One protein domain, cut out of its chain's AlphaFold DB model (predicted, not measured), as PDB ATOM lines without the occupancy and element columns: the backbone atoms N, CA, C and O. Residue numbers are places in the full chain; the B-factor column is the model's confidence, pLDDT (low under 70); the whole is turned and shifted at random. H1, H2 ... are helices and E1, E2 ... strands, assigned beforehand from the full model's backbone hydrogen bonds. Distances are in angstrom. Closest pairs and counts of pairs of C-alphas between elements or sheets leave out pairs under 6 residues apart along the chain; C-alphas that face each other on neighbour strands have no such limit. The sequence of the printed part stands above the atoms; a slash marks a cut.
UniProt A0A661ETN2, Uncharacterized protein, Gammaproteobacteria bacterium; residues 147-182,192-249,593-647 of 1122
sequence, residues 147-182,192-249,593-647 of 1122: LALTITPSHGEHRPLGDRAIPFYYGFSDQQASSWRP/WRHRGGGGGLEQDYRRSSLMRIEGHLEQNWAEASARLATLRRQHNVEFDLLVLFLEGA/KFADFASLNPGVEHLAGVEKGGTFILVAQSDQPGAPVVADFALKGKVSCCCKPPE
ATOM      1  N   LEU A 147     -41.045 -24.724  14.014       73.12
ATOM      2  CA  LEU A 147     -39.929 -25.331  13.290       73.12
ATOM      3  C   LEU A 147     -40.123 -25.292  11.770       73.12
ATOM      4  O   LEU A 147     -41.111 -25.788  11.233       73.12
ATOM      5  N   ALA A 148     -39.123 -24.770  11.060       81.62
ATOM      6  CA  ALA A 148     -39.071 -24.852   9.607       81.62
ATOM      7  C   ALA A 148     -38.855 -26.305   9.146       81.62
ATOM      8  O   ALA A 148     -37.836 -26.926   9.478       81.62
ATOM      9  N   LEU A 149     -39.785 -26.807   8.328       88.50
ATOM     10  CA  LEU A 149     -39.706 -28.133   7.725       88.50
ATOM     11  C   LEU A 149     -38.422 -28.257   6.892       88.50
ATOM     12  O   LEU A 149     -38.234 -27.538   5.901       88.50
ATOM     13  N   THR A 150     -37.542 -29.168   7.311       87.75
ATOM     14  CA  THR A 150     -36.172 -29.303   6.796       87.75
ATOM     15  C   THR A 150     -35.790 -30.775   6.623       87.75
ATOM     16  O   THR A 150     -36.289 -31.653   7.323       87.75
ATOM     17  N   ILE A 151     -34.888 -31.039   5.672       89.88
ATOM     18  CA  ILE A 151     -34.283 -32.354   5.440       89.88
ATOM     19  C   ILE A 151     -32.787 -32.249   5.763       89.88
ATOM     20  O   ILE A 151     -32.078 -31.444   5.154       89.88
ATOM     21  N   THR A 152     -32.305 -33.075   6.690       89.81
ATOM     22  CA  THR A 152     -30.918 -33.069   7.179       89.81
ATOM     23  C   THR A 152     -30.262 -34.434   6.920       89.81
ATOM     24  O   THR A 152     -30.809 -35.463   7.326       89.81
ATOM     25  N   PRO A 153     -29.098 -34.498   6.243       90.62
ATOM     26  CA  PRO A 153     -28.342 -35.741   6.090       90.62
ATOM     27  C   PRO A 153     -27.991 -36.357   7.447       90.62
ATOM     28  O   PRO A 153     -27.565 -35.648   8.352       90.62
ATOM     29  N   SER A 154     -28.156 -37.670   7.598       91.12
ATOM     30  CA  SER A 154     -27.895 -38.381   8.853       91.12
ATOM     31  C   SER A 154     -27.479 -39.840   8.610       91.12
ATOM     32  O   SER A 154     -27.276 -40.301   7.483       91.12
ATOM     33  N   HIS A 155     -27.356 -40.598   9.689       90.94
ATOM     34  CA  HIS A 155     -27.145 -42.033   9.670       90.94
ATOM     35  C   HIS A 155     -28.212 -42.740  10.504       90.94
ATOM     36  O   HIS A 155     -28.634 -42.228  11.539       90.94
ATOM     37  N   GLY A 156     -28.636 -43.916  10.036       86.88
ATOM     38  CA  GLY A 156     -29.553 -44.784  10.778       86.88
ATOM     39  C   GLY A 156     -28.885 -45.438  11.991       86.88
ATOM     40  O   GLY A 156     -27.680 -45.295  12.219       86.88
ATOM     41  N   GLU A 157     -29.657 -46.213  12.751       84.75
ATOM     42  CA  GLU A 157     -29.241 -46.698  14.076       84.75
ATOM     43  C   GLU A 157     -28.014 -47.624  14.090       84.75
ATOM     44  O   GLU A 157     -27.343 -47.766  15.110       84.75
ATOM     45  N   HIS A 158     -27.651 -48.183  12.935       83.75
ATOM     46  CA  HIS A 158     -26.439 -48.977  12.723       83.75
ATOM     47  C   HIS A 158     -25.118 -48.184  12.855       83.75
ATOM     48  O   HIS A 158     -24.043 -48.769  12.705       83.75
ATOM     49  N   ARG A 159     -25.164 -46.864  13.086       88.06
ATOM     50  CA  ARG A 159     -23.991 -46.020  13.381       88.06
ATOM     51  C   ARG A 159     -24.034 -45.480  14.819       88.06
ATOM     52  O   ARG A 159     -25.132 -45.213  15.321       88.06
ATOM     53  N   PRO A 160     -22.867 -45.251  15.459       88.50
ATOM     54  CA  PRO A 160     -22.783 -44.557  16.747       88.50
ATOM     55  C   PRO A 160     -23.456 -43.182  16.701       88.50
ATOM     56  O   PRO A 160     -23.477 -42.533  15.654       88.50
ATOM     57  N   LEU A 161     -23.964 -42.707  17.834       90.69
ATOM     58  CA  LEU A 161     -24.722 -41.459  17.938       90.69
ATOM     59  C   LEU A 161     -23.936 -40.245  17.411       90.69
ATOM     60  O   LEU A 161     -24.504 -39.413  16.713       90.69
ATOM     61  N   GLY A 162     -22.619 -40.187  17.650       88.19
ATOM     62  CA  GLY A 162     -21.755 -39.092  17.177       88.19
ATOM     63  C   GLY A 162     -21.585 -38.993  15.650       88.19
ATOM     64  O   GLY A 162     -21.187 -37.941  15.139       88.19
ATOM     65  N   ASP A 163     -21.905 -40.054  14.903       87.00
ATOM     66  CA  ASP A 163     -21.969 -40.006  13.436       87.00
ATOM     67  C   ASP A 163     -23.305 -39.440  12.933       87.00
ATOM     68  O   ASP A 163     -23.360 -38.891  11.831       87.00
ATOM     69  N   ARG A 164     -24.386 -39.593  13.711       90.19
ATOM     70  CA  ARG A 164     -25.742 -39.172  13.336       90.19
ATOM     71  C   ARG A 164     -25.866 -37.648  13.397       90.19
ATOM     72  O   ARG A 164     -25.073 -36.972  14.054       90.19
ATOM     73  N   ALA A 165     -26.868 -37.103  12.711       89.75
ATOM     74  CA  ALA A 165     -27.208 -35.692  12.839       89.75
ATOM     75  C   ALA A 165     -27.738 -35.367  14.244       89.75
ATOM     76  O   ALA A 165     -28.364 -36.218  14.870       89.75
ATOM     77  N   ILE A 166     -27.535 -34.129  14.698       90.00
ATOM     78  CA  ILE A 166     -28.144 -33.585  15.919       90.00
ATOM     79  C   ILE A 166     -29.606 -33.198  15.610       90.00
ATOM     80  O   ILE A 166     -29.805 -32.320  14.757       90.00
ATOM     81  N   PRO A 167     -30.608 -33.781  16.302       89.88
ATOM     82  CA  PRO A 167     -32.016 -33.403  16.170       89.88
ATOM     83  C   PRO A 167     -32.328 -31.932  16.453       89.88
ATOM     84  O   PRO A 167     -31.646 -31.258  17.232       89.88
ATOM     85  N   PHE A 168     -33.438 -31.450  15.891       87.50
ATOM     86  CA  PHE A 168     -33.879 -30.059  16.043       87.50
ATOM     87  C   PHE A 168     -34.134 -29.624  17.491       87.50
ATOM     88  O   PHE A 168     -34.050 -28.429  17.798       87.50
ATOM     89  N   TYR A 169     -34.483 -30.573  18.363       86.88
ATOM     90  CA  TYR A 169     -34.866 -30.313  19.746       86.88
ATOM     91  C   TYR A 169     -33.668 -30.167  20.697       86.88
ATOM     92  O   TYR A 169     -33.877 -29.896  21.874       86.88
ATOM     93  N   TYR A 170     -32.419 -30.263  20.222       87.69
ATOM     94  CA  TYR A 170     -31.244 -29.846  20.998       87.69
ATOM     95  C   TYR A 170     -30.807 -28.427  20.620       87.69
ATOM     96  O   TYR A 170     -30.224 -28.177  19.564       87.69
ATOM     97  N   GLY A 171     -31.023 -27.479  21.530       81.56
ATOM     98  CA  GLY A 171     -30.577 -26.091  21.409       81.56
ATOM     99  C   GLY A 171     -29.086 -25.897  21.706       81.56
ATOM    100  O   GLY A 171     -28.750 -25.024  22.507       81.56
ATOM    101  N   PHE A 172     -28.205 -26.717  21.123       81.50
ATOM    102  CA  PHE A 172     -26.756 -26.632  21.342       81.50
ATOM    103  C   PHE A 172     -26.149 -25.322  20.823       81.50
ATOM    104  O   PHE A 172     -26.381 -24.920  19.682       81.50
ATOM    105  N   SER A 173     -25.268 -24.722  21.626       77.31
ATOM    106  CA  SER A 173     -24.257 -23.786  21.125       77.31
ATOM    107  C   SER A 173     -23.182 -24.518  20.311       77.31
ATOM    108  O   SER A 173     -23.027 -25.736  20.419       77.31
ATOM    109  N   ASP A 174     -22.373 -23.790  19.540       72.88
ATOM    110  CA  ASP A 174     -21.270 -24.388  18.767       72.88
ATOM    111  C   ASP A 174     -20.242 -25.114  19.652       72.88
ATOM    112  O   ASP A 174     -19.709 -26.153  19.268       72.88
ATOM    113  N   GLN A 175     -20.037 -24.625  20.881       72.62
ATOM    114  CA  GLN A 175     -19.195 -25.271  21.890       72.62
ATOM    115  C   GLN A 175     -19.824 -26.552  22.468       72.62
ATOM    116  O   GLN A 175     -19.106 -27.454  22.886       72.62
ATOM    117  N   GLN A 176     -21.154 -26.651  22.523       76.25
ATOM    118  CA  GLN A 176     -21.824 -27.889  22.932       76.25
ATOM    119  C   GLN A 176     -21.877 -28.897  21.780       76.25
ATOM    120  O   GLN A 176     -21.706 -30.093  22.010       76.25
ATOM    121  N   ALA A 177     -22.041 -28.428  20.539       76.31
ATOM    122  CA  ALA A 177     -22.071 -29.272  19.349       76.31
ATOM    123  C   ALA A 177     -20.753 -30.043  19.132       76.31
ATOM    124  O   ALA A 177     -20.798 -31.189  18.690       76.31
ATOM    125  N   SER A 178     -19.596 -29.485  19.517       73.31
ATOM    126  CA  SER A 178     -18.321 -30.220  19.470       73.31
ATOM    127  C   SER A 178     -18.259 -31.417  20.429       73.31
ATOM    128  O   SER A 178     -17.463 -32.320  20.201       73.31
ATOM    129  N   SER A 179     -19.121 -31.492  21.453       75.88
ATOM    130  CA  SER A 179     -19.212 -32.675  22.328       75.88
ATOM    131  C   SER A 179     -19.978 -33.850  21.704       75.88
ATOM    132  O   SER A 179     -19.913 -34.962  22.225       75.88
ATOM    133  N   TRP A 180     -20.685 -33.644  20.584       86.00
ATOM    134  CA  TRP A 180     -21.461 -34.700  19.920       86.00
ATOM    135  C   TRP A 180     -20.580 -35.860  19.433       86.00
ATOM    136  O   TRP A 180     -20.966 -37.028  19.535       86.00
ATOM    137  N   ARG A 181     -19.365 -35.535  18.971       85.06
ATOM    138  CA  ARG A 181     -18.327 -36.489  18.567       85.06
ATOM    139  C   ARG A 181     -17.288 -36.639  19.679       85.06
ATOM    140  O   ARG A 181     -16.409 -35.793  19.796       85.06
ATOM    141  N   PRO A 182     -17.337 -37.715  20.486       77.38
ATOM    142  CA  PRO A 182     -16.433 -37.879  21.627       77.38
ATOM    143  C   PRO A 182     -14.963 -38.099  21.227       77.38
ATOM    144  O   PRO A 182     -14.087 -37.970  22.083       77.38
ATOM    145  N   TRP A 192     -23.747 -32.652  11.105       83.75
ATOM    146  CA  TRP A 192     -25.042 -32.334  10.516       83.75
ATOM    147  C   TRP A 192     -26.050 -32.005  11.622       83.75
ATOM    148  O   TRP A 192     -26.170 -32.734  12.602       83.75
ATOM    149  N   ARG A 193     -26.744 -30.875  11.494       79.75
ATOM    150  CA  ARG A 193     -27.674 -30.365  12.506       79.75
ATOM    151  C   ARG A 193     -28.703 -29.449  11.861       79.75
ATOM    152  O   ARG A 193     -28.368 -28.728  10.919       79.75
ATOM    153  N   HIS A 194     -29.919 -29.451  12.401       72.69
ATOM    154  CA  HIS A 194     -31.014 -28.582  11.952       72.69
ATOM    155  C   HIS A 194     -30.689 -27.092  12.173       72.69
ATOM    156  O   HIS A 194     -30.810 -26.269  11.265       72.69
ATOM    157  N   ARG A 195     -30.171 -26.742  13.360       67.19
ATOM    158  CA  ARG A 195     -29.871 -25.355  13.768       67.19
ATOM    159  C   ARG A 195     -28.395 -24.991  13.580       67.19
ATOM    160  O   ARG A 195     -27.519 -25.785  13.895       67.19
ATOM    161  N   GLY A 196     -28.102 -23.754  13.172       57.91
ATOM    162  CA  GLY A 196     -26.736 -23.201  13.207       57.91
ATOM    163  C   GLY A 196     -25.872 -23.453  11.961       57.91
ATOM    164  O   GLY A 196     -24.667 -23.657  12.087       57.91
ATOM    165  N   GLY A 197     -26.461 -23.471  10.760       55.66
ATOM    166  CA  GLY A 197     -25.725 -23.325   9.486       55.66
ATOM    167  C   GLY A 197     -24.751 -24.453   9.105       55.66
ATOM    168  O   GLY A 197     -23.916 -24.258   8.227       55.66
ATOM    169  N   GLY A 198     -24.825 -25.614   9.766       56.22
ATOM    170  CA  GLY A 198     -23.788 -26.653   9.703       56.22
ATOM    171  C   GLY A 198     -24.145 -27.957   8.980       56.22
ATOM    172  O   GLY A 198     -23.297 -28.844   8.956       56.22
ATOM    173  N   GLY A 199     -25.350 -28.117   8.412       56.81
ATOM    174  CA  GLY A 199     -25.791 -29.437   7.928       56.81
ATOM    175  C   GLY A 199     -27.003 -29.500   6.996       56.81
ATOM    176  O   GLY A 199     -27.781 -30.444   7.094       56.81
ATOM    177  N   GLY A 200     -27.187 -28.521   6.108       63.22
ATOM    178  CA  GLY A 200     -28.189 -28.621   5.038       63.22
ATOM    179  C   GLY A 200     -27.772 -29.575   3.906       63.22
ATOM    180  O   GLY A 200     -26.625 -30.018   3.831       63.22
ATOM    181  N   LEU A 201     -28.689 -29.820   2.963       72.00
ATOM    182  CA  LEU A 201     -28.458 -30.624   1.744       72.00
ATOM    183  C   LEU A 201     -27.431 -30.034   0.757       72.00
ATOM    184  O   LEU A 201     -27.141 -30.641  -0.269       72.00
ATOM    185  N   GLU A 202     -26.880 -28.864   1.067       67.25
ATOM    186  CA  GLU A 202     -25.813 -28.197   0.316       67.25
ATOM    187  C   GLU A 202     -24.426 -28.827   0.562       67.25
ATOM    188  O   GLU A 202     -23.482 -28.565  -0.181       67.25
ATOM    189  N   GLN A 203     -24.288 -29.676   1.588       67.38
ATOM    190  CA  GLN A 203     -23.077 -30.463   1.847       67.38
ATOM    191  C   GLN A 203     -23.108 -31.826   1.133       67.38
ATOM    192  O   GLN A 203     -24.162 -32.307   0.717       67.38
ATOM    193  N   ASP A 204     -21.950 -32.494   1.029       68.44
ATOM    194  CA  ASP A 204     -21.842 -33.826   0.415       68.44
ATOM    195  C   ASP A 204     -22.546 -34.913   1.248       68.44
ATOM    196  O   ASP A 204     -21.944 -35.626   2.055       68.44
ATOM    197  N   TYR A 205     -23.845 -35.067   1.002       81.56
ATOM    198  CA  TYR A 205     -24.678 -36.075   1.639       81.56
ATOM    199  C   TYR A 205     -24.503 -37.477   1.038       81.56
ATOM    200  O   TYR A 205     -25.166 -38.408   1.488       81.56
ATOM    201  N   ARG A 206     -23.604 -37.718   0.066       78.62
ATOM    202  CA  ARG A 206     -23.434 -39.067  -0.526       78.62
ATOM    203  C   ARG A 206     -23.102 -40.128   0.522       78.62
ATOM    204  O   ARG A 206     -23.529 -41.268   0.373       78.62
ATOM    205  N   ARG A 207     -22.416 -39.739   1.601       79.38
ATOM    206  CA  ARG A 207     -22.061 -40.624   2.722       79.38
ATOM    207  C   ARG A 207     -23.208 -40.917   3.694       79.38
ATOM    208  O   ARG A 207     -23.096 -41.908   4.402       79.38
ATOM    209  N   SER A 208     -24.282 -40.121   3.731       87.81
ATOM    210  CA  SER A 208     -25.421 -40.367   4.633       87.81
ATOM    211  C   SER A 208     -26.108 -41.702   4.315       87.81
ATOM    212  O   SER A 208     -26.181 -42.101   3.149       87.81
ATOM    213  N   SER A 209     -26.627 -42.390   5.335       89.94
ATOM    214  CA  SER A 209     -27.491 -43.574   5.156       89.94
ATOM    215  C   SER A 209     -28.969 -43.289   5.448       89.94
ATOM    216  O   SER A 209     -29.831 -44.030   4.983       89.94
ATOM    217  N   LEU A 210     -29.261 -42.183   6.141       91.94
ATOM    218  CA  LEU A 210     -30.604 -41.717   6.478       91.94
ATOM    219  C   LEU A 210     -30.767 -40.248   6.056       91.94
ATOM    220  O   LEU A 210     -29.828 -39.454   6.139       91.94
ATOM    221  N   MET A 211     -31.971 -39.877   5.639       91.94
ATOM    222  CA  MET A 211     -32.408 -38.494   5.478       91.94
ATOM    223  C   MET A 211     -33.333 -38.177   6.656       91.94
ATOM    224  O   MET A 211     -34.468 -38.647   6.669       91.94
ATOM    225  N   ARG A 212     -32.849 -37.435   7.662       91.44
ATOM    226  CA  ARG A 212     -33.671 -37.011   8.807       91.44
ATOM    227  C   ARG A 212     -34.637 -35.924   8.323       91.44
ATOM    228  O   ARG A 212     -34.214 -35.026   7.590       91.44
ATOM    229  N   ILE A 213     -35.915 -36.037   8.670       92.38
ATOM    230  CA  ILE A 213     -36.973 -35.116   8.234       92.38
ATOM    231  C   ILE A 213     -37.656 -34.587   9.491       92.38
ATOM    232  O   ILE A 213     -38.166 -35.360  10.296       92.38
ATOM    233  N   GLU A 214     -37.613 -33.271   9.686       89.25
ATOM    234  CA  GLU A 214     -38.036 -32.634  10.936       89.25
ATOM    235  C   GLU A 214     -38.854 -31.372  10.668       89.25
ATOM    236  O   GLU A 214     -38.600 -30.643   9.704       89.25
ATOM    237  N   GLY A 215     -39.800 -31.089  11.567       87.62
ATOM    238  CA  GLY A 215     -40.653 -29.902  11.493       87.62
ATOM    239  C   GLY A 215     -41.864 -30.077  10.592       87.62
ATOM    240  O   GLY A 215     -42.259 -29.123   9.940       87.62
ATOM    241  N   HIS A 216     -42.419 -31.286  10.514       89.38
ATOM    242  CA  HIS A 216     -43.668 -31.581   9.803       89.38
ATOM    243  C   HIS A 216     -44.837 -31.910  10.737       89.38
ATOM    244  O   HIS A 216     -45.972 -31.761  10.303       89.38
ATOM    245  N   LEU A 217     -44.599 -32.337  11.987       88.19
ATOM    246  CA  LEU A 217     -45.670 -32.538  12.979       88.19
ATOM    247  C   LEU A 217     -46.396 -31.230  13.307       88.19
ATOM    248  O   LEU A 217     -45.806 -30.155  13.215       88.19
ATOM    249  N   GLU A 218     -47.671 -31.338  13.690       87.19
ATOM    250  CA  GLU A 218     -48.609 -30.227  13.947       87.19
ATOM    251  C   GLU A 218     -48.861 -29.303  12.728       87.19
ATOM    252  O   GLU A 218     -49.850 -28.571  12.719       87.19
ATOM    253  N   GLN A 219     -48.047 -29.361  11.665       87.75
ATOM    254  CA  GLN A 219     -48.256 -28.594  10.437       87.75
ATOM    255  C   GLN A 219     -49.416 -29.136   9.605       87.75
ATOM    256  O   GLN A 219     -49.705 -30.334   9.591       87.75
ATOM    257  N   ASN A 220     -50.018 -28.238   8.829       88.88
ATOM    258  CA  ASN A 220     -50.925 -28.554   7.735       88.88
ATOM    259  C   ASN A 220     -50.283 -29.598   6.793       88.88
ATOM    260  O   ASN A 220     -49.215 -29.354   6.223       88.88
ATOM    261  N   TRP A 221     -50.924 -30.759   6.605       86.75
ATOM    262  CA  TRP A 221     -50.328 -31.847   5.816       86.75
ATOM    263  C   TRP A 221     -50.172 -31.511   4.329       86.75
ATOM    264  O   TRP A 221     -49.228 -31.989   3.692       86.75
ATOM    265  N   ALA A 222     -51.062 -30.696   3.758       80.19
ATOM    266  CA  ALA A 222     -50.997 -30.299   2.355       80.19
ATOM    267  C   ALA A 222     -49.807 -29.355   2.119       80.19
ATOM    268  O   ALA A 222     -49.036 -29.548   1.178       80.19
ATOM    269  N   GLU A 223     -49.587 -28.401   3.026       85.94
ATOM    270  CA  GLU A 223     -48.423 -27.508   3.009       85.94
ATOM    271  C   GLU A 223     -47.117 -28.279   3.260       85.94
ATOM    272  O   GLU A 223     -46.162 -28.147   2.486       85.94
ATOM    273  N   ALA A 224     -47.084 -29.145   4.279       84.38
ATOM    274  CA  ALA A 224     -45.913 -29.947   4.628       84.38
ATOM    275  C   ALA A 224     -45.515 -30.917   3.498       84.38
ATOM    276  O   ALA A 224     -44.342 -30.994   3.115       84.38
ATOM    277  N   SER A 225     -46.482 -31.618   2.899       86.12
ATOM    278  CA  SER A 225     -46.231 -32.536   1.779       86.12
ATOM    279  C   SER A 225     -45.808 -31.801   0.501       86.12
ATOM    280  O   SER A 225     -44.852 -32.227  -0.155       86.12
ATOM    281  N   ALA A 226     -46.417 -30.652   0.179       81.19
ATOM    282  CA  ALA A 226     -45.992 -29.804  -0.937       81.19
ATOM    283  C   ALA A 226     -44.573 -29.241  -0.729       81.19
ATOM    284  O   ALA A 226     -43.767 -29.193  -1.671       81.19
ATOM    285  N   ARG A 227     -44.222 -28.869   0.510       86.62
ATOM    286  CA  ARG A 227     -42.875 -28.418   0.882       86.62
ATOM    287  C   ARG A 227     -41.850 -29.545   0.757       86.62
ATOM    288  O   ARG A 227     -40.815 -29.325   0.128       86.62
ATOM    289  N   LEU A 228     -42.147 -30.753   1.245       86.88
ATOM    290  CA  LEU A 228     -41.294 -31.940   1.073       86.88
ATOM    291  C   LEU A 228     -41.095 -32.301  -0.401       86.88
ATOM    292  O   LEU A 228     -39.961 -32.495  -0.836       86.88
ATOM    293  N   ALA A 229     -42.168 -32.326  -1.196       82.44
ATOM    294  CA  ALA A 229     -42.095 -32.573  -2.636       82.44
ATOM    295  C   ALA A 229     -41.284 -31.494  -3.379       82.44
ATOM    296  O   ALA A 229     -40.699 -31.757  -4.433       82.44
ATOM    297  N   THR A 230     -41.221 -30.276  -2.840       86.06
ATOM    298  CA  THR A 230     -40.390 -29.187  -3.368       86.06
ATOM    299  C   THR A 230     -38.920 -29.371  -2.990       86.06
ATOM    300  O   THR A 230     -38.087 -29.420  -3.891       86.06
ATOM    301  N   LEU A 231     -38.601 -29.590  -1.709       85.38
ATOM    302  CA  LEU A 231     -37.229 -29.846  -1.239       85.38
ATOM    303  C   LEU A 231     -36.611 -31.085  -1.910       85.38
ATOM    304  O   LEU A 231     -35.481 -31.035  -2.397       85.38
ATOM    305  N   ARG A 232     -37.381 -32.176  -2.021       88.12
ATOM    306  CA  ARG A 232     -36.984 -33.411  -2.711       88.12
ATOM    307  C   ARG A 232     -36.593 -33.154  -4.170       88.12
ATOM    308  O   ARG A 232     -35.580 -33.686  -4.616       88.12
ATOM    309  N   ARG A 233     -37.371 -32.346  -4.903       83.75
ATOM    310  CA  ARG A 233     -37.077 -31.977  -6.302       83.75
ATOM    311  C   ARG A 233     -35.884 -31.028  -6.411       83.75
ATOM    312  O   ARG A 233     -35.038 -31.239  -7.269       83.75
ATOM    313  N   GLN A 234     -35.799 -30.020  -5.541       83.88
ATOM    314  CA  GLN A 234     -34.727 -29.015  -5.553       83.88
ATOM    315  C   GLN A 234     -33.343 -29.619  -5.278       83.88
ATOM    316  O   GLN A 234     -32.379 -29.256  -5.945       83.88
ATOM    317  N   HIS A 235     -33.250 -30.563  -4.339       82.38
ATOM    318  CA  HIS A 235     -31.984 -31.189  -3.935       82.38
ATOM    319  C   HIS A 235     -31.788 -32.616  -4.491       82.38
ATOM    320  O   HIS A 235     -30.850 -33.309  -4.095       82.38
ATOM    321  N   ASN A 236     -32.671 -33.055  -5.401       84.44
ATOM    322  CA  ASN A 236     -32.683 -34.383  -6.029       84.44
ATOM    323  C   ASN A 236     -32.530 -35.545  -5.021       84.44
ATOM    324  O   ASN A 236     -31.643 -36.388  -5.153       84.44
ATOM    325  N   VAL A 237     -33.370 -35.559  -3.983       85.38
ATOM    326  CA  VAL A 237     -33.242 -36.490  -2.849       85.38
ATOM    327  C   VAL A 237     -33.935 -37.830  -3.124       85.38
ATOM    328  O   VAL A 237     -35.073 -37.892  -3.599       85.38
ATOM    329  N   GLU A 238     -33.250 -38.915  -2.771       86.94
ATOM    330  CA  GLU A 238     -33.614 -40.303  -3.069       86.94
ATOM    331  C   GLU A 238     -34.595 -40.911  -2.041       86.94
ATOM    332  O   GLU A 238     -34.231 -41.818  -1.300       86.94
ATOM    333  N   PHE A 239     -35.849 -40.457  -1.983       89.06
ATOM    334  CA  PHE A 239     -36.936 -41.156  -1.265       89.06
ATOM    335  C   PHE A 239     -38.292 -40.905  -1.936       89.06
ATOM    336  O   PHE A 239     -38.424 -39.933  -2.677       89.06
ATOM    337  N   ASP A 240     -39.297 -41.748  -1.697       85.12
ATOM    338  CA  ASP A 240     -40.691 -41.487  -2.100       85.12
ATOM    339  C   ASP A 240     -41.531 -40.954  -0.936       85.12
ATOM    340  O   ASP A 240     -41.289 -41.307   0.211       85.12
ATOM    341  N   LEU A 241     -42.523 -40.107  -1.228       85.06
ATOM    342  CA  LEU A 241     -43.427 -39.520  -0.235       85.06
ATOM    343  C   LEU A 241     -44.825 -40.129  -0.388       85.06
ATOM    344  O   LEU A 241     -45.371 -40.129  -1.493       85.06
ATOM    345  N   LEU A 242     -45.396 -40.599   0.717       83.50
ATOM    346  CA  LEU A 242     -46.768 -41.093   0.838       83.50
ATOM    347  C   LEU A 242     -47.494 -40.302   1.937       83.50
ATOM    348  O   LEU A 242     -46.879 -39.931   2.935       83.50
ATOM    349  N   VAL A 243     -48.793 -40.054   1.765       83.00
ATOM    350  CA  VAL A 243     -49.653 -39.435   2.788       83.00
ATOM    351  C   VAL A 243     -50.826 -40.366   3.072       83.00
ATOM    352  O   VAL A 243     -51.462 -40.857   2.138       83.00
ATOM    353  N   LEU A 244     -51.086 -40.613   4.353       83.00
ATOM    354  CA  LEU A 244     -52.161 -41.455   4.873       83.00
ATOM    355  C   LEU A 244     -52.922 -40.703   5.977       83.00
ATOM    356  O   LEU A 244     -52.415 -39.741   6.551       83.00
ATOM    357  N   PHE A 245     -54.130 -41.159   6.290       82.62
ATOM    358  CA  PHE A 245     -55.068 -40.499   7.197       82.62
ATOM    359  C   PHE A 245     -55.544 -41.442   8.312       82.62
ATOM    360  O   PHE A 245     -55.589 -42.666   8.127       82.62
ATOM    361  N   LEU A 246     -55.893 -40.888   9.478       78.88
ATOM    362  CA  LEU A 246     -56.516 -41.645  10.574       78.88
ATOM    363  C   LEU A 246     -58.037 -41.750  10.405       78.88
ATOM    364  O   LEU A 246     -58.608 -42.828  10.576       78.88
ATOM    365  N   GLU A 247     -58.685 -40.643  10.053       68.75
ATOM    366  CA  GLU A 247     -60.130 -40.537   9.855       68.75
ATOM    367  C   GLU A 247     -60.497 -40.688   8.365       68.75
ATOM    368  O   GLU A 247     -59.758 -40.273   7.472       68.75
ATOM    369  N   GLY A 248     -61.637 -41.330   8.080       54.16
ATOM    370  CA  GLY A 248     -62.127 -41.540   6.712       54.16
ATOM    371  C   GLY A 248     -62.984 -40.378   6.195       54.16
ATOM    372  O   GLY A 248     -63.649 -39.706   6.976       54.16
ATOM    373  N   ALA A 249     -63.023 -40.202   4.870       50.56
ATOM    374  CA  ALA A 249     -63.585 -39.051   4.143       50.56
ATOM    375  C   ALA A 249     -65.135 -38.886   4.168       50.56
ATOM    376  O   ALA A 249     -65.753 -38.595   3.140       50.56
ATOM    377  N   LYS A 593     -56.192 -45.048   4.434       71.81
ATOM    378  CA  LYS A 593     -56.232 -45.232   5.894       71.81
ATOM    379  C   LYS A 593     -54.914 -45.814   6.391       71.81
ATOM    380  O   LYS A 593     -54.481 -46.866   5.920       71.81
ATOM    381  N   PHE A 594     -54.309 -45.175   7.389       77.81
ATOM    382  CA  PHE A 594     -53.039 -45.638   7.955       77.81
ATOM    383  C   PHE A 594     -53.133 -47.053   8.547       77.81
ATOM    384  O   PHE A 594     -52.225 -47.854   8.347       77.81
ATOM    385  N   ALA A 595     -54.232 -47.381   9.238       74.94
ATOM    386  CA  ALA A 595     -54.413 -48.690   9.871       74.94
ATOM    387  C   ALA A 595     -54.388 -49.847   8.854       74.94
ATOM    388  O   ALA A 595     -53.673 -50.831   9.050       74.94
ATOM    389  N   ASP A 596     -55.112 -49.693   7.743       68.50
ATOM    390  CA  ASP A 596     -55.194 -50.703   6.685       68.50
ATOM    391  C   ASP A 596     -53.826 -50.858   5.999       68.50
ATOM    392  O   ASP A 596     -53.309 -51.970   5.868       68.50
ATOM    393  N   PHE A 597     -53.171 -49.736   5.677       74.31
ATOM    394  CA  PHE A 597     -51.824 -49.723   5.105       74.31
ATOM    395  C   PHE A 597     -50.781 -50.397   6.012       74.31
ATOM    396  O   PHE A 597     -50.000 -51.222   5.535       74.31
ATOM    397  N   ALA A 598     -50.770 -50.077   7.310       77.00
ATOM    398  CA  ALA A 598     -49.837 -50.648   8.280       77.00
ATOM    399  C   ALA A 598     -50.072 -52.156   8.487       77.00
ATOM    400  O   ALA A 598     -49.112 -52.909   8.633       77.00
ATOM    401  N   SER A 599     -51.326 -52.622   8.415       70.44
ATOM    402  CA  SER A 599     -51.643 -54.058   8.488       70.44
ATOM    403  C   SER A 599     -51.065 -54.860   7.311       70.44
ATOM    404  O   SER A 599     -50.630 -55.998   7.488       70.44
ATOM    405  N   LEU A 600     -51.011 -54.250   6.120       65.31
ATOM    406  CA  LEU A 600     -50.443 -54.840   4.904       65.31
ATOM    407  C   LEU A 600     -48.916 -54.676   4.817       65.31
ATOM    408  O   LEU A 600     -48.259 -55.431   4.102       65.31
ATOM    409  N   ASN A 601     -48.350 -53.710   5.544       74.31
ATOM    410  CA  ASN A 601     -46.926 -53.382   5.553       74.31
ATOM    411  C   ASN A 601     -46.384 -53.434   6.999       74.31
ATOM    412  O   ASN A 601     -46.060 -52.395   7.569       74.31
ATOM    413  N   PRO A 602     -46.225 -54.626   7.609       76.75
ATOM    414  CA  PRO A 602     -45.820 -54.758   9.016       76.75
ATOM    415  C   PRO A 602     -44.385 -54.286   9.323       76.75
ATOM    416  O   PRO A 602     -43.979 -54.301  10.479       76.75
ATOM    417  N   GLY A 603     -43.609 -53.893   8.306       81.06
ATOM    418  CA  GLY A 603     -42.285 -53.276   8.447       81.06
ATOM    419  C   GLY A 603     -42.292 -51.742   8.446       81.06
ATOM    420  O   GLY A 603     -41.236 -51.152   8.249       81.06
ATOM    421  N   VAL A 604     -43.459 -51.099   8.581       87.19
ATOM    422  CA  VAL A 604     -43.580 -49.643   8.773       87.19
ATOM    423  C   VAL A 604     -43.069 -49.280  10.170       87.19
ATOM    424  O   VAL A 604     -43.609 -49.752  11.168       87.19
ATOM    425  N   GLU A 605     -42.054 -48.422  10.243       87.88
ATOM    426  CA  GLU A 605     -41.356 -48.059  11.487       87.88
ATOM    427  C   GLU A 605     -41.101 -46.546  11.571       87.88
ATOM    428  O   GLU A 605     -40.960 -45.883  10.547       87.88
ATOM    429  N   HIS A 606     -41.063 -45.969  12.776       89.62
ATOM    430  CA  HIS A 606     -40.680 -44.565  12.950       89.62
ATOM    431  C   HIS A 606     -39.150 -44.444  12.980       89.62
ATOM    432  O   HIS A 606     -38.511 -45.074  13.817       89.62
ATOM    433  N   LEU A 607     -38.574 -43.641  12.076       88.75
ATOM    434  CA  LEU A 607     -37.121 -43.413  11.957       88.75
ATOM    435  C   LEU A 607     -36.742 -41.918  11.995       88.75
ATOM    436  O   LEU A 607     -35.617 -41.565  11.630       88.75
ATOM    437  N   ALA A 608     -37.687 -41.035  12.347       85.81
ATOM    438  CA  ALA A 608     -37.558 -39.573  12.271       85.81
ATOM    439  C   ALA A 608     -37.029 -39.057  10.911       85.81
ATOM    440  O   ALA A 608     -36.241 -38.109  10.816       85.81
ATOM    441  N   GLY A 609     -37.398 -39.743   9.831       90.44
ATOM    442  CA  GLY A 609     -36.735 -39.639   8.539       90.44
ATOM    443  C   GLY A 609     -36.889 -40.914   7.719       90.44
ATOM    444  O   GLY A 609     -37.745 -41.744   8.001       90.44
ATOM    445  N   VAL A 610     -36.064 -41.077   6.685       94.19
ATOM    446  CA  VAL A 610     -36.168 -42.195   5.731       94.19
ATOM    447  C   VAL A 610     -34.794 -42.618   5.203       94.19
ATOM    448  O   VAL A 610     -33.920 -41.780   4.970       94.19
ATOM    449  N   GLU A 611     -34.569 -43.922   5.017       92.12
ATOM    450  CA  GLU A 611     -33.358 -44.419   4.348       92.12
ATOM    451  C   GLU A 611     -33.356 -44.056   2.851       92.12
ATOM    452  O   GLU A 611     -34.407 -43.925   2.218       92.12
ATOM    453  N   LYS A 612     -32.167 -43.927   2.249       88.62
ATOM    454  CA  LYS A 612     -32.046 -43.692   0.800       88.62
ATOM    455  C   LYS A 612     -32.683 -44.832  -0.001       88.62
ATOM    456  O   LYS A 612     -32.374 -46.001   0.203       88.62
ATOM    457  N   GLY A 613     -33.553 -44.469  -0.938       83.88
ATOM    458  CA  GLY A 613     -34.372 -45.378  -1.740       83.88
ATOM    459  C   GLY A 613     -35.691 -45.806  -1.082       83.88
ATOM    460  O   GLY A 613     -36.497 -46.451  -1.755       83.88
ATOM    461  N   GLY A 614     -35.924 -45.445   0.184       88.38
ATOM    462  CA  GLY A 614     -37.117 -45.803   0.948       88.38
ATOM    463  C   GLY A 614     -38.350 -44.936   0.661       88.38
ATOM    464  O   GLY A 614     -38.336 -44.035  -0.184       88.38
ATOM    465  N   THR A 615     -39.425 -45.210   1.399       88.62
ATOM    466  CA  THR A 615     -40.675 -44.431   1.388       88.62
ATOM    467  C   THR A 615     -40.864 -43.736   2.734       88.62
ATOM    468  O   THR A 615     -40.881 -44.406   3.761       88.62
ATOM    469  N   PHE A 616     -41.026 -42.416   2.730       92.88
ATOM    470  CA  PHE A 616     -41.430 -41.612   3.882       92.88
ATOM    471  C   PHE A 616     -42.950 -41.436   3.869       92.88
ATOM    472  O   PHE A 616     -43.537 -41.126   2.830       92.88
ATOM    473  N   ILE A 617     -43.584 -41.656   5.014       90.94
ATOM    474  CA  ILE A 617     -45.032 -41.748   5.172       90.94
ATOM    475  C   ILE A 617     -45.461 -40.684   6.176       90.94
ATOM    476  O   ILE A 617     -45.186 -40.813   7.366       90.94
ATOM    477  N   LEU A 618     -46.168 -39.658   5.710       90.31
ATOM    478  CA  LEU A 618     -46.878 -38.736   6.592       90.31
ATOM    479  C   LEU A 618     -48.230 -39.333   6.980       90.31
ATOM    480  O   LEU A 618     -48.967 -39.815   6.116       90.31
ATOM    481  N   VAL A 619     -48.580 -39.247   8.260       90.44
ATOM    482  CA  VAL A 619     -49.914 -39.585   8.762       90.44
ATOM    483  C   VAL A 619     -50.573 -38.314   9.270       90.44
ATOM    484  O   VAL A 619     -50.101 -37.706  10.229       90.44
ATOM    485  N   ALA A 620     -51.660 -37.907   8.624       88.00
ATOM    486  CA  ALA A 620     -52.468 -36.760   9.020       88.00
ATOM    487  C   ALA A 620     -53.771 -37.200   9.699       88.00
ATOM    488  O   ALA A 620     -54.197 -38.351   9.580       88.00
ATOM    489  N   GLN A 621     -54.402 -36.292  10.442       85.69
ATOM    490  CA  GLN A 621     -55.633 -36.619  11.163       85.69
ATOM    491  C   GLN A 621     -56.767 -37.023  10.202       85.69
ATOM    492  O   GLN A 621     -57.366 -38.083  10.375       85.69
ATOM    493  N   SER A 622     -57.007 -36.232   9.155       79.88
ATOM    494  CA  SER A 622     -58.037 -36.466   8.135       79.88
ATOM    495  C   SER A 622     -57.592 -35.943   6.762       79.88
ATOM    496  O   SER A 622     -56.560 -35.281   6.643       79.88
ATOM    497  N   ASP A 623     -58.376 -36.224   5.717       69.88
ATOM    498  CA  ASP A 623     -58.137 -35.772   4.337       69.88
ATOM    499  C   ASP A 623     -58.477 -34.283   4.095       69.88
ATOM    500  O   ASP A 623     -58.364 -33.775   2.971       69.88
ATOM    501  N   GLN A 624     -58.902 -33.558   5.135       71.56
ATOM    502  CA  GLN A 624     -59.126 -32.117   5.063       71.56
ATOM    503  C   GLN A 624     -57.782 -31.396   4.841       71.56
ATOM    504  O   GLN A 624     -56.850 -31.636   5.605       71.56
ATOM    505  N   PRO A 625     -57.646 -30.479   3.862       66.38
ATOM    506  CA  PRO A 625     -56.370 -29.813   3.582       66.38
ATOM    507  C   PRO A 625     -55.797 -28.985   4.735       66.38
ATOM    508  O   PRO A 625     -54.623 -28.660   4.689       66.38
ATOM    509  N   GLY A 626     -56.602 -28.624   5.741       74.44
ATOM    510  CA  GLY A 626     -56.143 -27.940   6.956       74.44
ATOM    511  C   GLY A 626     -55.799 -28.870   8.126       74.44
ATOM    512  O   GLY A 626     -55.435 -28.376   9.189       74.44
ATOM    513  N   ALA A 627     -55.945 -30.192   7.974       81.69
ATOM    514  CA  ALA A 627     -55.694 -31.135   9.059       81.69
ATOM    515  C   ALA A 627     -54.192 -31.219   9.401       81.69
ATOM    516  O   ALA A 627     -53.346 -31.178   8.496       81.69
ATOM    517  N   PRO A 628     -53.838 -31.369  10.689       89.31
ATOM    518  CA  PRO A 628     -52.450 -31.500  11.101       89.31
ATOM    519  C   PRO A 628     -51.881 -32.875  10.731       89.31
ATOM    520  O   PRO A 628     -52.582 -33.897  10.755       89.31
ATOM    521  N   VAL A 629     -50.579 -32.912  10.456       89.50
ATOM    522  CA  VAL A 629     -49.779 -34.140  10.524       89.50
ATOM    523  C   VAL A 629     -49.623 -34.541  11.991       89.50
ATOM    524  O   VAL A 629     -49.218 -33.735  12.829       89.50
ATOM    525  N   VAL A 630     -49.926 -35.802  12.293       88.81
ATOM    526  CA  VAL A 630     -49.961 -36.359  13.655       88.81
ATOM    527  C   VAL A 630     -48.899 -37.433  13.910       88.81
ATOM    528  O   VAL A 630     -48.639 -37.749  15.066       88.81
ATOM    529  N   ALA A 631     -48.286 -37.993  12.862       89.06
ATOM    530  CA  ALA A 631     -47.120 -38.879  12.955       89.06
ATOM    531  C   ALA A 631     -46.384 -38.983  11.607       89.06
ATOM    532  O   ALA A 631     -46.955 -38.674  10.555       89.06
ATOM    533  N   ASP A 632     -45.154 -39.496  11.623       91.88
ATOM    534  CA  ASP A 632     -44.496 -40.050  10.436       91.88
ATOM    535  C   ASP A 632     -43.954 -41.463  10.655       91.88
ATOM    536  O   ASP A 632     -43.670 -41.890  11.776       91.88
ATOM    537  N   PHE A 633     -43.803 -42.175   9.544       92.12
ATOM    538  CA  PHE A 633     -43.171 -43.482   9.483       92.12
ATOM    539  C   PHE A 633     -42.335 -43.616   8.208       92.12
ATOM    540  O   PHE A 633     -42.451 -42.836   7.260       92.12
ATOM    541  N   ALA A 634     -41.527 -44.665   8.152       92.00
ATOM    542  CA  ALA A 634     -40.683 -45.012   7.031       92.00
ATOM    543  C   ALA A 634     -40.861 -46.477   6.625       92.00
ATOM    544  O   ALA A 634     -41.237 -47.342   7.417       92.00
ATOM    545  N   LEU A 635     -40.531 -46.749   5.365       89.06
ATOM    546  CA  LEU A 635     -40.279 -48.080   4.837       89.06
ATOM    547  C   LEU A 635     -38.926 -48.086   4.131       89.06
ATOM    548  O   LEU A 635     -38.663 -47.255   3.260       89.06
ATOM    549  N   LYS A 636     -38.091 -49.075   4.461       84.06
ATOM    550  CA  LYS A 636     -36.762 -49.299   3.866       84.06
ATOM    551  C   LYS A 636     -36.784 -49.458   2.339       84.06
ATOM    552  O   LYS A 636     -35.809 -49.143   1.662       84.06
ATOM    553  N   GLY A 637     -37.888 -49.961   1.793       77.12
ATOM    554  CA  GLY A 637     -38.112 -50.085   0.355       77.12
ATOM    555  C   GLY A 637     -39.145 -49.091  -0.174       77.12
ATOM    556  O   GLY A 637     -39.935 -48.507   0.571       77.12
ATOM    557  N   LYS A 638     -39.198 -48.969  -1.502       69.00
ATOM    558  CA  LYS A 638     -40.381 -48.443  -2.190       69.00
ATOM    559  C   LYS A 638     -41.562 -49.380  -1.931       69.00
ATOM    560  O   LYS A 638     -41.409 -50.594  -2.077       69.00
ATOM    561  N   VAL A 639     -42.730 -48.831  -1.600       63.66
ATOM    562  CA  VAL A 639     -43.969 -49.614  -1.436       63.66
ATOM    563  C   VAL A 639     -44.271 -50.384  -2.724       63.66
ATOM    564  O   VAL A 639     -44.601 -49.801  -3.759       63.66
ATOM    565  N   SER A 640     -44.168 -51.710  -2.669       48.06
ATOM    566  CA  SER A 640     -44.389 -52.580  -3.822       48.06
ATOM    567  C   SER A 640     -45.880 -52.801  -4.076       48.06
ATOM    568  O   SER A 640     -46.455 -53.747  -3.552       48.06
ATOM    569  N   CYS A 641     -46.493 -51.950  -4.906       52.09
ATOM    570  CA  CYS A 641     -47.770 -52.171  -5.609       52.09
ATOM    571  C   CYS A 641     -48.858 -52.977  -4.850       52.09
ATOM    572  O   CYS A 641     -49.462 -53.888  -5.424       52.09
ATOM    573  N   CYS A 642     -49.134 -52.657  -3.584       41.38
ATOM    574  CA  CYS A 642     -50.171 -53.298  -2.766       41.38
ATOM    575  C   CYS A 642     -51.583 -52.773  -3.082       41.38
ATOM    576  O   CYS A 642     -52.297 -52.274  -2.220       41.38
ATOM    577  N   CYS A 643     -51.990 -52.920  -4.338       42.22
ATOM    578  CA  CYS A 643     -53.383 -52.944  -4.759       42.22
ATOM    579  C   CYS A 643     -53.493 -54.023  -5.838       42.22
ATOM    580  O   CYS A 643     -53.031 -53.830  -6.965       42.22
ATOM    581  N   LYS A 644     -54.135 -55.157  -5.529       38.72
ATOM    582  CA  LYS A 644     -54.848 -55.860  -6.599       38.72
ATOM    583  C   LYS A 644     -55.959 -54.889  -7.030       38.72
ATOM    584  O   LYS A 644     -56.763 -54.541  -6.161       38.72
ATOM    585  N   PRO A 645     -56.034 -54.436  -8.298       43.12
ATOM    586  CA  PRO A 645     -57.294 -53.891  -8.780       43.12
ATOM    587  C   PRO A 645     -58.375 -54.957  -8.542       43.12
ATOM    588  O   PRO A 645     -58.071 -56.151  -8.678       43.12
ATOM    589  N   PRO A 646     -59.600 -54.579  -8.145       49.97
ATOM    590  CA  PRO A 646     -60.673 -55.550  -8.018       49.97
ATOM    591  C   PRO A 646     -60.849 -56.258  -9.360       49.97
ATOM    592  O   PRO A 646     -60.924 -55.614 -10.406       49.97
ATOM    593  N   GLU A 647     -60.953 -57.586  -9.328       49.34
ATOM    594  CA  GLU A 647     -61.278 -58.383 -10.519       49.34
ATOM    595  C   GLU A 647     -62.666 -57.970 -11.078       49.34
ATOM    596  O   GLU A 647     -62.957 -58.147 -12.261       49.34
TER     597      GLU A 647
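Overview. This is residues 147 to 182, 192 to 249 and 593 to 647 of the 1122 residues of an uncharacterized protein of Gammaproteobacteria bacterium (UniProt A0A661ETN2). With little regular structure, two small three-stranded sheets meet where E4 comes near E6; H2 and H3 cover opposite faces of the second sheet, and loops with H1 make one end. The 149 printed residues, 57 in named elements, run E1 H1 E2 H2 E3 H3 E4 E5 E6, mixed. E1-E2-E4 is antiparallel and E3-E5-E6 mixed; the whole is compact, radius of gyration 16.2 A, spans 60 by 30 by 26 A.

Arrangement. E1, residues 150 to 154, is antiparallel to E2, residues 210 to 214 (N 152 to O 212, 2.9 A). H2, residues 221 to 234, is on the sheet of E3, residues 240 to 245, at a height of 8.7 A. H2 and H3, residues 594 to 600, have every O i to N i+4 pair within hydrogen-bond range.

Along the chain. C-alpha 150 is at (-36.172, -29.303, 6.796). H2 is 19.5 A long.

Size, cuts and confidence. Cuts after 182 and 249 leave gaps of 15.1 and 9.8 A. Residues 638 to 647 are among those under 70.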